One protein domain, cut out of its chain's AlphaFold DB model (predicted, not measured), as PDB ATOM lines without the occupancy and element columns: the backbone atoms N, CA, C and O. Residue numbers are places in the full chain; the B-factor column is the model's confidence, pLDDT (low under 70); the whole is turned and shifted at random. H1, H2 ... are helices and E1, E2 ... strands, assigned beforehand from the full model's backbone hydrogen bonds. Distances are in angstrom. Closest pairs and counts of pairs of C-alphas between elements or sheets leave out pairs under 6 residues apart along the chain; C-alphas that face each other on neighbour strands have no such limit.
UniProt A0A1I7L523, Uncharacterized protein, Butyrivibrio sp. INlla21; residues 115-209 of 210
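Overview. This is residues 115 to 209 of the 210 residues of an uncharacterized protein of Butyrivibrio sp. INlla21 (UniProt A0A1I7L523). A small sheet of three short strands, E1, E2 and E3, is joined by a group of three helices: H2 grazes the sheet and packs on H4, which crosses it steeply, and H3 runs on from the end of E3. The short helix H1 lies away from these helices, farthest from the mean of the C-alphas, and the long link from H2 to E2 loops past residue 160. The printed part has 95 residues, with four named helices and three named strands in the order H1, E1, H2, E2, E3, H3, H4. The sheet's order is E1, E2, E3, mixed, and the class is mixed, helices and strands. The whole is compact, with a radius of gyration of the C-alphas of 13.0 A and spans of 37 by 31 by 23 A.

Arrangement. H1, residues 123 to 128, is joined by a tight link to E1, residues 134 to 137, an edge strand. E1 is parallel to E2, residues 167 to 170, at 15 degrees, with N 136 and O 168 within hydrogen-bond range at 2.9 A. E2 and E3, residues 176 to 179, form an antiparallel hairpin at 160 degrees, with N 177 and O 169 at 2.8 A. H1 is not on this sheet. H2, residues 143 to 155, only grazes the sheet with its residues 143 to 153; its closest C-alphas to E1 are those of Phe 136 and Ile 146, 7.4 A apart. E1, H2 and E2 form a strand-helix-strand unit, two parallel neighbour strands with a helix between them along the chain, and its crossover is right-handed. H3, residues 180 to 189, only grazes the sheet with residues 180 to 182, and is near H2. H4, residues 199 to 207, touches H2 at a steep tilt of 50 degrees, opposite ways, the closest C-alphas being those of Thr 151 and Glu 200, 5.5 A. H3 and H4 are close but not clearly touching, with C-alphas 183 and 206 the closest at 7.6 A. H1 is apart from H2, H3 and H4. In H1, H2, H3 and H4, every O i to N i+4 pair is within hydrogen-bond range.

Along the chain. H1 begins at C-alpha 123, (201.957, 170.448, 92.196), and is 8.6 A long. E1 and E2 are 10.2 A long each, and E3 7.9 A. H2 is 18.1 A long and begins at C-alpha 143, (210.778, 189.284, 106.236). H3 is 14.4 A long; H4 is 12.2 A long and ends at C-alpha 207, (206.452, 186.055, 112.628).

Size, cuts and confidence. The two C-alphas farthest apart are those of Met 124 and Asp 191, 38.3 A. The printed part has no cut. The link from H2 to E2, 11 residues, is long. Mean pLDDT of the printed part is 87.8; residues 157 to 164, in that link, are under 70.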
ATOM      1  N   ASP A 115     203.097 186.664  92.408       88.31
ATOM      2  CA  ASP A 115     204.147 185.731  91.994       88.31
ATOM      3  C   ASP A 115     204.740 184.992  93.200       88.31
ATOM      4  O   ASP A 115     205.476 185.563  94.006       88.31
ATOM      5  N   LEU A 116     204.417 183.703  93.307       90.88
ATOM      6  CA  LEU A 116     204.958 182.781  94.309       90.88
ATOM      7  C   LEU A 116     205.909 181.740  93.706       90.88
ATOM      8  O   LEU A 116     206.339 180.831  94.415       90.88
ATOM      9  N   SER A 117     206.248 181.853  92.419       90.56
ATOM     10  CA  SER A 117     206.951 180.801  91.671       90.56
ATOM     11  C   SER A 117     208.303 180.417  92.280       90.56
ATOM     12  O   SER A 117     208.697 179.256  92.228       90.56
ATOM     13  N   GLN A 118     208.993 181.365  92.920       92.31
ATOM     14  CA  GLN A 118     210.256 181.116  93.621       92.31
ATOM     15  C   GLN A 118     210.110 180.165  94.825       92.31
ATOM     16  O   GLN A 118     211.075 179.498  95.198       92.31
ATOM     17  N   TYR A 119     208.936 180.130  95.454       94.31
ATOM     18  CA  TYR A 119     208.674 179.383  96.688       94.31
ATOM     19  C   TYR A 119     207.863 178.111  96.442       94.31
ATOM     20  O   TYR A 119     207.686 177.313  97.362       94.31
ATOM     21  N   GLU A 120     207.335 177.942  95.234       93.00
ATOM     22  CA  GLU A 120     206.407 176.876  94.882       93.00
ATOM     23  C   GLU A 120     207.124 175.533  94.689       93.00
ATOM     24  O   GLU A 120     208.118 175.425  93.972       93.00
ATOM     25  N   ILE A 121     206.574 174.482  95.297       91.62
ATOM     26  CA  ILE A 121     206.885 173.096  94.939       91.62
ATOM     27  C   ILE A 121     205.904 172.677  93.850       91.62
ATOM     28  O   ILE A 121     204.696 172.814  94.042       91.62
ATOM     29  N   GLU A 122     206.396 172.148  92.725       91.31
ATOM     30  CA  GLU A 122     205.548 171.704  91.612       91.31
ATOM     31  C   GLU A 122     204.390 170.829  92.119       91.31
ATOM     32  O   GLU A 122     204.595 169.933  92.934       91.31
ATOM     33  N   PHE A 123     203.162 171.091  91.659       88.06
ATOM     34  CA  PHE A 123     201.957 170.448  92.196       88.06
ATOM     35  C   PHE A 123     202.057 168.916  92.224       88.06
ATOM     36  O   PHE A 123     201.784 168.299  93.251       88.06
ATOM     37  N   MET A 124     202.517 168.298  91.132       83.06
ATOM     38  CA  MET A 124     202.686 166.845  91.075       83.06
ATOM     39  C   MET A 124     203.710 166.339  92.091       83.06
ATOM     40  O   MET A 124     203.469 165.323  92.742       83.06
ATOM     41  N   ASP A 125     204.819 167.054  92.264       83.81
ATOM     42  CA  ASP A 125     205.840 166.705  93.249       83.81
ATOM     43  C   ASP A 125     205.322 166.885  94.678       83.81
ATOM     44  O   ASP A 125     205.583 166.033  95.529       83.81
ATOM     45  N   ALA A 126     204.549 167.943  94.939       83.19
ATOM     46  CA  ALA A 126     203.913 168.190  96.228       83.19
ATOM     47  C   ALA A 126     202.925 167.071  96.593       83.19
ATOM     48  O   ALA A 126     202.908 166.607  97.732       83.19
ATOM     49  N   VAL A 127     202.156 166.584  95.615       79.56
ATOM     50  CA  VAL A 127     201.211 165.473  95.790       79.56
ATOM     51  C   VAL A 127     201.932 164.139  95.991       79.56
ATOM     52  O   VAL A 127     201.576 163.381  96.890       79.56
ATOM     53  N   ILE A 128     202.940 163.828  95.172       73.81
ATOM     54  CA  ILE A 128     203.649 162.538  95.222       73.81
ATOM     55  C   ILE A 128     204.471 162.403  96.506       73.81
ATOM     56  O   ILE A 128     204.495 161.329  97.109       73.81
ATOM     57  N   ASN A 129     205.153 163.475  96.909       78.00
ATOM     58  CA  ASN A 129     206.067 163.463  98.049       78.00
ATOM     59  C   ASN A 129     205.407 163.905  99.357       78.00
ATOM     60  O   ASN A 129     206.125 164.102 100.337       78.00
ATOM     61  N   ASP A 130     204.085 164.108  99.364       78.00
ATOM     62  CA  ASP A 130     203.339 164.657 100.501       78.00
ATOM     63  C   ASP A 130     204.053 165.877 101.109       78.00
ATOM     64  O   ASP A 130     204.429 165.928 102.280       78.00
ATOM     65  N   SER A 131     204.359 166.833 100.235       85.62
ATOM     66  CA  SER A 131     205.147 168.023 100.544       85.62
ATOM     67  C   SER A 131     204.266 169.278 100.549       85.62
ATOM     68  O   SER A 131     203.178 169.272  99.950       85.62
ATOM     69  N   PRO A 132     204.704 170.351 101.240       89.00
ATOM     70  CA  PRO A 132     204.003 171.627 101.210       89.00
ATOM     71  C   PRO A 132     203.915 172.170  99.791       89.00
ATOM     72  O   PRO A 132     204.722 171.842  98.925       89.00
ATOM     73  N   ASP A 133     202.928 173.020  99.563       89.69
ATOM     74  CA  ASP A 133     202.760 173.726  98.305       89.69
ATOM     75  C   ASP A 133     203.801 174.834  98.144       89.69
ATOM     76  O   ASP A 133     204.313 175.042  97.044       89.69
ATOM     77  N   TYR A 134     204.164 175.480  99.257       93.56
ATOM     78  CA  TYR A 134     205.177 176.529  99.289       93.56
ATOM     79  C   TYR A 134     206.177 176.353 100.435       93.56
ATOM     80  O   TYR A 134     205.825 175.972 101.556       93.56
ATOM     81  N   VAL A 135     207.438 176.692 100.176       96.12
ATOM     82  CA  VAL A 135     208.502 176.724 101.185       96.12
ATOM     83  C   VAL A 135     209.173 178.089 101.174       96.12
ATOM     84  O   VAL A 135     209.781 178.491 100.187       96.12
ATOM     85  N   PHE A 136     209.103 178.780 102.308       97.00
ATOM     86  CA  PHE A 136     209.697 180.096 102.501       97.00
ATOM     87  C   PHE A 136     210.952 179.995 103.365       97.00
ATOM     88  O   PHE A 136     210.955 179.336 104.406       97.00
ATOM     89  N   THR A 137     212.010 180.698 102.966       96.88
ATOM     90  CA  THR A 137     213.181 180.948 103.816       96.88
ATOM     91  C   THR A 137     213.178 182.409 104.233       96.88
ATOM     92  O   THR A 137     213.386 183.296 103.401       96.88
ATOM     93  N   MET A 138     212.939 182.647 105.520       96.06
ATOM     94  CA  MET A 138     212.864 183.975 106.110       96.06
ATOM     95  C   MET A 138     214.225 184.418 106.640       96.06
ATOM     96  O   MET A 138     214.887 183.723 107.411       96.06
ATOM     97  N   THR A 139     214.625 185.609 106.216       94.31
ATOM     98  CA  THR A 139     215.792 186.348 106.682       94.31
ATOM     99  C   THR A 139     215.343 187.733 107.152       94.31
ATOM    100  O   THR A 139     214.257 188.188 106.784       94.31
ATOM    101  N   PRO A 140     216.166 188.451 107.935       92.06
ATOM    102  CA  PRO A 140     215.854 189.831 108.305       92.06
ATOM    103  C   PRO A 140     215.601 190.746 107.096       92.06
ATOM    104  O   PRO A 140     214.792 191.662 107.187       92.06
ATOM    105  N   ASP A 141     216.253 190.470 105.962       94.81
ATOM    106  CA  ASP A 141     216.197 191.317 104.767       94.81
ATOM    107  C   ASP A 141     214.930 191.108 103.922       94.81
ATOM    108  O   ASP A 141     214.540 192.015 103.193       94.81
ATOM    109  N   ASN A 142     214.287 189.934 103.996       94.94
ATOM    110  CA  ASN A 142     213.109 189.595 103.179       94.94
ATOM    111  C   ASN A 142     211.826 189.367 103.999       94.94
ATOM    112  O   ASN A 142     210.795 188.986 103.444       94.94
ATOM    113  N   LYS A 143     211.880 189.582 105.317       95.00
ATOM    114  CA  LYS A 143     210.778 189.284 106.236       95.00
ATOM    115  C   LYS A 143     209.474 189.982 105.860       95.00
ATOM    116  O   LYS A 143     208.445 189.321 105.801       95.00
ATOM    117  N   GLU A 144     209.507 191.283 105.576       96.00
ATOM    118  CA  GLU A 144     208.287 192.024 105.215       96.00
ATOM    119  C   GLU A 144     207.684 191.561 103.885       96.00
ATOM    120  O   GLU A 144     206.466 191.587 103.718       96.00
ATOM    121  N   ASP A 145     208.510 191.091 102.950       95.44
ATOM    122  CA  ASP A 145     208.006 190.514 101.705       95.44
ATOM    123  C   ASP A 145     207.320 189.172 101.980       95.44
ATOM    124  O   ASP A 145     206.212 188.940 101.504       95.44
ATOM    125  N   ILE A 146     207.911 188.322 102.829       95.75
ATOM    126  CA  ILE A 146     207.283 187.063 103.254       95.75
ATOM    127  C   ILE A 146     205.976 187.324 104.002       95.75
ATOM    128  O   ILE A 146     204.986 186.665 103.706       95.75
ATOM    129  N   VAL A 147     205.924 188.304 104.912       96.44
ATOM    130  CA  VAL A 147     204.684 188.696 105.607       96.44
ATOM    131  C   VAL A 147     203.575 188.996 104.602       96.44
ATOM    132  O   VAL A 147     202.472 188.465 104.740       96.44
ATOM    133  N   LYS A 148     203.860 189.786 103.560       94.56
ATOM    134  CA  LYS A 148     202.877 190.112 102.515       94.56
ATOM    135  C   LYS A 148     202.437 188.879 101.734       94.56
ATOM    136  O   LYS A 148     201.241 188.669 101.584       94.56
ATOM    137  N   LEU A 149     203.374 188.033 101.303       94.00
ATOM    138  CA  LEU A 149     203.053 186.817 100.548       94.00
ATOM    139  C   LEU A 149     202.213 185.828 101.367       94.00
ATOM    140  O   LEU A 149     201.242 185.274 100.857       94.00
ATOM    141  N   ILE A 150     202.544 185.629 102.646       93.62
ATOM    142  CA  ILE A 150     201.764 184.778 103.554       93.62
ATOM    143  C   ILE A 150     200.379 185.374 103.806       93.62
ATOM    144  O   ILE A 150     199.388 184.650 103.771       93.62
ATOM    145  N   THR A 151     200.298 186.690 104.010       92.31
ATOM    146  CA  THR A 151     199.022 187.409 104.140       92.31
ATOM    147  C   THR A 151     198.159 187.183 102.906       92.31
ATOM    148  O   THR A 151     196.990 186.831 103.032       92.31
ATOM    149  N   ASP A 152     198.735 187.335 101.716       89.44
ATOM    150  CA  ASP A 152     198.033 187.128 100.460       89.44
ATOM    151  C   ASP A 152     197.551 185.688 100.301       89.44
ATOM    152  O   ASP A 152     196.389 185.497  99.962       89.44
ATOM    153  N   ILE A 153     198.369 184.679 100.629       89.19
ATOM    154  CA  ILE A 153     197.938 183.271 100.652       89.19
ATOM    155  C   ILE A 153     196.766 183.077 101.622       89.19
ATOM    156  O   ILE A 153     195.746 182.488 101.262       89.19
ATOM    157  N   MET A 154     196.889 183.583 102.851       86.94
ATOM    158  CA  MET A 154     195.883 183.380 103.893       86.94
ATOM    159  C   MET A 154     194.579 184.135 103.620       86.94
ATOM    160  O   MET A 154     193.519 183.626 103.979       86.94
ATOM    161  N   ARG A 155     194.601 185.269 102.902       84.38
ATOM    162  CA  ARG A 155     193.380 185.960 102.432       84.38
ATOM    163  C   ARG A 155     192.461 185.038 101.629       84.38
ATOM    164  O   ARG A 155     191.245 185.158 101.745       84.38
ATOM    165  N   PHE A 156     193.012 184.090 100.870       75.69
ATOM    166  CA  PHE A 156     192.205 183.122 100.121       75.69
ATOM    167  C   PHE A 156     191.608 182.006 100.998       75.69
ATOM    168  O   PHE A 156     190.624 181.401 100.580       75.69
ATOM    169  N   GLY A 157     192.145 181.762 102.202       63.44
ATOM    170  CA  GLY A 157     191.703 180.703 103.130       63.44
ATOM    171  C   GLY A 157     190.911 181.170 104.361       63.44
ATOM    172  O   GLY A 157     190.424 180.342 105.127       63.44
ATOM    173  N   ILE A 158     190.766 182.482 104.585       56.09
ATOM    174  CA  ILE A 158     190.038 183.027 105.754       56.09
ATOM    175  C   ILE A 158     188.523 182.842 105.650       56.09
ATOM    176  O   ILE A 158     187.821 182.860 106.660       56.09
ATOM    177  N   LYS A 159     187.991 182.612 104.448       53.38
ATOM    178  CA  LYS A 159     186.574 182.299 104.297       53.38
ATOM    179  C   LYS A 159     186.343 180.846 104.730       53.38
ATOM    180  O   LYS A 159     186.815 179.930 104.074       53.38
ATOM    181  N   ASP A 160     185.644 180.666 105.848       53.78
ATOM    182  CA  ASP A 160     185.248 179.371 106.430       53.78
ATOM    183  C   ASP A 160     186.365 178.536 107.085       53.78
ATOM    184  O   ASP A 160     186.166 177.359 107.383       53.78
ATOM    185  N   TYR A 161     187.499 179.162 107.414       49.19
ATOM    186  CA  TYR A 161     188.558 178.564 108.233       49.19
ATOM    187  C   TYR A 161     189.110 177.226 107.691       49.19
ATOM    188  O   TYR A 161     189.472 176.326 108.449       49.19
ATOM    189  N   GLN A 162     189.191 177.079 106.371       54.78
ATOM    190  CA  GLN A 162     189.871 175.955 105.736       54.78
ATOM    191  C   GLN A 162     190.996 176.503 104.871       54.78
ATOM    192  O   GLN A 162     190.765 177.151 103.854       54.78
ATOM    193  N   LEU A 163     192.235 176.263 105.295       54.03
ATOM    194  CA  LEU A 163     193.381 176.574 104.462       54.03
ATOM    195  C   LEU A 163     193.713 175.354 103.601       54.03
ATOM    196  O   LEU A 163     194.320 174.400 104.081       54.03
ATOM    197  N   ASP A 164     193.334 175.422 102.327       67.06
ATOM    198  CA  ASP A 164     193.631 174.385 101.325       67.06
ATOM    199  C   ASP A 164     195.066 174.469 100.765       67.06
ATOM    200  O   ASP A 164     195.473 173.667  99.930       67.06
ATOM    201  N   LEU A 165     195.852 175.453 101.223       80.88
ATOM    202  CA  LEU A 165     197.255 175.638 100.855       80.88
ATOM    203  C   LEU A 165     198.178 175.374 102.040       80.88
ATOM    204  O   LEU A 165     198.158 176.066 103.061       80.88
ATOM    205  N   TRP A 166     199.056 174.396 101.877       86.88
ATOM    206  CA  TRP A 166     200.079 174.072 102.848       86.88
ATOM    207  C   TRP A 166     201.372 174.822 102.542       86.88
ATOM    208  O   TRP A 166     201.934 174.712 101.457       86.88
ATOM    209  N   PHE A 167     201.903 175.553 103.516       91.75
ATOM    210  CA  PHE A 167     203.228 176.152 103.400       91.75
ATOM    211  C   PHE A 167     204.043 175.997 104.677       91.75
ATOM    212  O   PHE A 167     203.495 175.811 105.764       91.75
ATOM    213  N   LYS A 168     205.367 176.090 104.544       95.56
ATOM    214  CA  LYS A 168     206.312 176.077 105.669       95.56
ATOM    215  C   LYS A 168     207.264 177.259 105.607       95.56
ATOM    216  O   LYS A 168     207.687 177.651 104.522       95.56
ATOM    217  N   ILE A 169     207.638 177.773 106.775       97.38
ATOM    218  CA  ILE A 169     208.575 178.888 106.916       97.38
ATOM    219  C   ILE A 169     209.788 178.410 107.711       97.38
ATOM    220  O   ILE A 169     209.655 177.873 108.813       97.38
ATOM    221  N   TYR A 170     210.974 178.606 107.148       97.62
ATOM    222  CA  TYR A 170     212.261 178.219 107.721       97.62
ATOM    223  C   TYR A 170     213.149 179.441 107.947       97.62
ATOM    224  O   TYR A 170     213.036 180.430 107.226       97.62
ATOM    225  N   ASP A 171     214.067 179.355 108.907       96.19
ATOM    226  CA  ASP A 171     215.167 180.311 109.039       96.19
ATOM    227  C   ASP A 171     216.288 180.035 108.017       96.19
ATOM    228  O   ASP A 171     216.287 179.033 107.293       96.19
ATOM    229  N   SER A 172     217.297 180.908 107.984       94.44
ATOM    230  CA  SER A 172     218.469 180.768 107.107       94.44
ATOM    231  C   SER A 172     219.325 179.522 107.375       94.44
ATOM    232  O   SER A 172     220.180 179.185 106.560       94.44
ATOM    233  N   ASN A 173     219.134 178.852 108.515       94.88
ATOM    234  CA  ASN A 173     219.853 177.639 108.902       94.88
ATOM    235  C   ASN A 173     219.041 176.364 108.609       94.88
ATOM    236  O   ASN A 173     219.491 175.266 108.940       94.88
ATOM    237  N   GLY A 174     217.851 176.493 108.011       93.06
ATOM    238  CA  GLY A 174     216.957 175.374 107.717       93.06
ATOM    239  C   GLY A 174     216.159 174.878 108.926       93.06
ATOM    240  O   GLY A 174     215.573 173.796 108.869       93.06
ATOM    241  N   LYS A 175     216.106 175.636 110.027       96.31
ATOM    242  CA  LYS A 175     215.225 175.339 111.158       96.31
ATOM    243  C   LYS A 175     213.816 175.836 110.835       96.31
ATOM    244  O   LYS A 175     213.630 177.008 110.522       96.31
ATOM    245  N   GLN A 176     212.820 174.954 110.928       96.31
ATOM    246  CA  GLN A 176     211.416 175.340 110.756       96.31
ATOM    247  C   GLN A 176     211.013 176.317 111.870       96.31
ATOM    248  O   GLN A 176     211.246 176.040 113.050       96.31
ATOM    249  N   LEU A 177     210.428 177.448 111.481       96.19
ATOM    250  CA  LEU A 177     209.907 178.474 112.381       96.19
ATOM    251  C   LEU A 177     208.423 178.236 112.656       96.19
ATOM    252  O   LEU A 177     208.017 178.112 113.806       96.19
ATOM    253  N   THR A 178     207.631 178.112 111.591       95.88
ATOM    254  CA  THR A 178     206.191 177.850 111.656       95.88
ATOM    255  C   THR A 178     205.705 177.231 110.342       95.88
ATOM    256  O   THR A 178     206.480 177.051 109.394       95.88
ATOM    257  N   ASP A 179     204.429 176.877 110.284       92.69
ATOM    258  CA  ASP A 179     203.748 176.427 109.080       92.69
ATOM    259  C   ASP A 179     202.324 176.983 109.009       92.69
ATOM    260  O   ASP A 179     201.843 177.700 109.889       92.69
ATOM    261  N   SER A 180     201.669 176.686 107.896       89.50
ATOM    262  CA  SER A 180     200.349 177.208 107.600       89.50
ATOM    263  C   SER A 180     199.263 176.728 108.572       89.50
ATOM    264  O   SER A 180     198.324 177.476 108.839       89.50
ATOM    265  N   TYR A 181     199.412 175.533 109.159       86.56
ATOM    266  CA  TYR A 181     198.492 175.012 110.171       86.56
ATOM    267  C   TYR A 181     198.667 175.735 111.509       86.56
ATOM    268  O   TYR A 181     197.675 176.108 112.138       86.56
ATOM    269  N   ASP A 182     199.909 175.969 111.931       90.19
ATOM    270  CA  ASP A 182     200.203 176.704 113.161       90.19
ATOM    271  C   ASP A 182     199.692 178.150 113.097       90.19
ATOM    272  O   ASP A 182     199.032 178.603 114.037       90.19
ATOM    273  N   LEU A 183     199.915 178.853 111.979       90.38
ATOM    274  CA  LEU A 183     199.395 180.213 111.776       90.38
ATOM    275  C   LEU A 183     197.868 180.243 111.748       90.38
ATOM    276  O   LEU A 183     197.249 181.073 112.411       90.38
ATOM    277  N   PHE A 184     197.253 179.300 111.039       85.88
ATOM    278  CA  PHE A 184     195.803 179.154 111.020       85.88
ATOM    279  C   PHE A 184     195.233 178.931 112.434       85.88
ATOM    280  O   PHE A 184     194.293 179.604 112.860       85.88
ATOM    281  N   LYS A 185     195.847 178.032 113.211       86.62
ATOM    282  CA  LYS A 185     195.468 177.792 114.605       86.62
ATOM    283  C   LYS A 185     195.708 178.996 115.508       86.62
ATOM    284  O   LYS A 185     195.014 179.113 116.518       86.62
ATOM    285  N   ALA A 186     196.685 179.842 115.201       89.75
ATOM    286  CA  ALA A 186     196.897 181.090 115.915       89.75
ATOM    287  C   ALA A 186     195.750 182.076 115.637       89.75
ATOM    288  O   ALA A 186     195.259 182.681 116.586       89.75
ATOM    289  N   CYS A 187     195.255 182.165 114.393       88.06
ATOM    290  CA  CYS A 187     194.082 182.983 114.062       88.06
ATOM    291  C   CYS A 187     192.830 182.552 114.846       88.06
ATOM    292  O   CYS A 187     192.145 183.402 115.401       88.06
ATOM    293  N   GLU A 188     192.554 181.243 114.959       84.19
ATOM    294  CA  GLU A 188     191.398 180.726 115.726       84.19
ATOM    295  C   GLU A 188     191.471 181.022 117.234       84.19
ATOM    296  O   GLU A 188     190.449 181.047 117.920       84.19
ATOM    297  N   ARG A 189     192.687 181.158 117.776       88.56
ATOM    298  CA  ARG A 189     192.937 181.354 119.213       88.56
ATOM    299  C   ARG A 189     193.176 182.813 119.586       88.56
ATOM    300  O   ARG A 189     193.407 183.082 120.763       88.56
ATOM    301  N   ALA A 190     193.197 183.713 118.610       87.19
ATOM    302  CA  ALA A 190     193.409 185.125 118.856       87.19
ATOM    303  C   ALA A 190     192.277 185.684 119.734       87.19
ATOM    304  O   ALA A 190     191.111 185.324 119.566       87.19
ATOM    305  N   ASP A 191     192.629 186.560 120.678       84.62
ATOM    306  CA  ASP A 191     191.643 187.224 121.544       84.62
ATOM    307  C   ASP A 191     190.699 188.129 120.730       84.62
ATOM    308  O   ASP A 191     189.532 188.310 121.085       84.62
ATOM    309  N   GLU A 192     191.208 188.684 119.629       85.69
ATOM    310  CA  GLU A 192     190.455 189.463 118.652       85.69
ATOM    311  C   GLU A 192     190.239 188.651 117.373       85.69
ATOM    312  O   GLU A 192     191.128 187.934 116.916       85.69
ATOM    313  N   GLU A 193     189.061 188.797 116.764       86.44
ATOM    314  CA  GLU A 193     188.736 188.135 115.502       86.44
ATOM    315  C   GLU A 193     189.671 188.615 114.380       86.44
ATOM    316  O   GLU A 193     189.668 189.792 113.991       86.44
ATOM    317  N   VAL A 194     190.464 187.688 113.839       87.50
ATOM    318  CA  VAL A 194     191.317 187.946 112.676       87.50
ATOM    319  C   VAL A 194     190.453 187.966 111.417       87.50
ATOM    320  O   VAL A 194     189.736 187.016 111.116       87.50
ATOM    321  N   ASN A 195     190.525 189.059 110.668       88.00
ATOM    322  CA  ASN A 195     189.774 189.318 109.448       88.00
ATOM    323  C   ASN A 195     190.669 190.025 108.414       88.00
ATOM    324  O   ASN A 195     191.832 190.329 108.674       88.00
ATOM    325  N   GLU A 196     190.133 190.324 107.229       86.31
ATOM    326  CA  GLU A 196     190.911 190.922 106.131       86.31
ATOM    327  C   GLU A 196     191.645 192.222 106.507       86.31
ATOM    328  O   GLU A 196     192.710 192.500 105.955       86.31
ATOM    329  N   SER A 197     191.094 193.014 107.435       90.12
ATOM    330  CA  SER A 197     191.638 194.328 107.796       90.12
ATOM    331  C   SER A 197     192.810 194.282 108.777       90.12
ATOM    332  O   SER A 197     193.616 195.207 108.773       90.12
ATOM    333  N   ASN A 198     192.924 193.229 109.595       92.38
ATOM    334  CA  ASN A 198     193.976 193.089 110.612       92.38
ATOM    335  C   ASN A 198     194.916 191.894 110.364       92.38
ATOM    336  O   ASN A 198     195.888 191.723 111.096       92.38
ATOM    337  N   LEU A 199     194.659 191.087 109.326       92.00
ATOM    338  CA  LEU A 199     195.432 189.886 109.019       92.00
ATOM    339  C   LEU A 199     196.929 190.158 108.853       92.00
ATOM    340  O   LEU A 199     197.736 189.428 109.409       92.00
ATOM    341  N   GLU A 200     197.313 191.184 108.095       95.00
ATOM    342  CA  GLU A 200     198.733 191.445 107.816       95.00
ATOM    343  C   GLU A 200     199.510 191.760 109.098       95.00
ATOM    344  O   GLU A 200     200.581 191.204 109.337       95.00
ATOM    345  N   ASP A 201     198.932 192.601 109.958       95.88
ATOM    346  CA  ASP A 201     199.515 192.941 111.254       95.88
ATOM    347  C   ASP A 201     199.563 191.719 112.176       95.88
ATOM    348  O   ASP A 201     200.557 191.511 112.873       95.88
ATOM    349  N   PHE A 202     198.529 190.873 112.146       95.12
ATOM    350  CA  PHE A 202     198.524 189.603 112.865       95.12
ATOM    351  C   PHE A 202     199.677 188.694 112.411       95.12
ATOM    352  O   PHE A 202     200.468 188.250 113.242       95.12
ATOM    353  N   ILE A 203     199.827 188.469 111.101       94.88
ATOM    354  CA  ILE A 203     200.905 187.642 110.541       94.88
ATOM    355  C   ILE A 203     202.275 188.222 110.883       94.88
ATOM    356  O   ILE A 203     203.161 187.475 111.295       94.88
ATOM    357  N   ARG A 204     202.453 189.546 110.782       96.81
ATOM    358  CA  ARG A 204     203.700 190.207 111.182       96.81
ATOM    359  C   ARG A 204     204.042 189.906 112.643       96.81
ATOM    360  O   ARG A 204     205.138 189.424 112.921       96.81
ATOM    361  N   ASN A 205     203.085 190.099 113.550       95.56
ATOM    362  CA  ASN A 205     203.268 189.856 114.982       95.56
ATOM    363  C   ASN A 205     203.569 188.382 115.302       95.56
ATOM    364  O   ASN A 205     204.373 188.093 116.189       95.56
ATOM    365  N   GLU A 206     202.944 187.436 114.597       94.88
ATOM    366  CA  GLU A 206     203.248 186.010 114.757       94.88
ATOM    367  C   GLU A 206     204.668 185.677 114.285       94.88
ATOM    368  O   GLU A 206     205.392 184.949 114.968       94.88
ATOM    369  N   LEU A 207     205.104 186.256 113.164       94.25
ATOM    370  CA  LEU A 207     206.452 186.055 112.628       94.25
ATOM    371  C   LEU A 207     207.539 186.851 113.376       94.25
ATOM    372  O   LEU A 207     208.722 186.556 113.220       94.25
ATOM    373  N   ASP A 208     207.181 187.834 114.207       93.44
ATOM    374  CA  ASP A 208     208.086 188.547 115.129       93.44
ATOM    375  C   ASP A 208     208.524 187.717 116.340       93.44
ATOM    376  O   ASP A 208     209.473 188.084 117.035       93.44
ATOM    377  N   LYS A 209     207.887 186.569 116.582       91.56
ATOM    378  CA  LYS A 209     208.256 185.650 117.671       91.56
ATOM    379  C   LYS A 209     209.510 184.818 117.368       91.56
ATOM    380  O   LYS A 209     209.977 184.101 118.258       91.56
TER     381      LYS A 209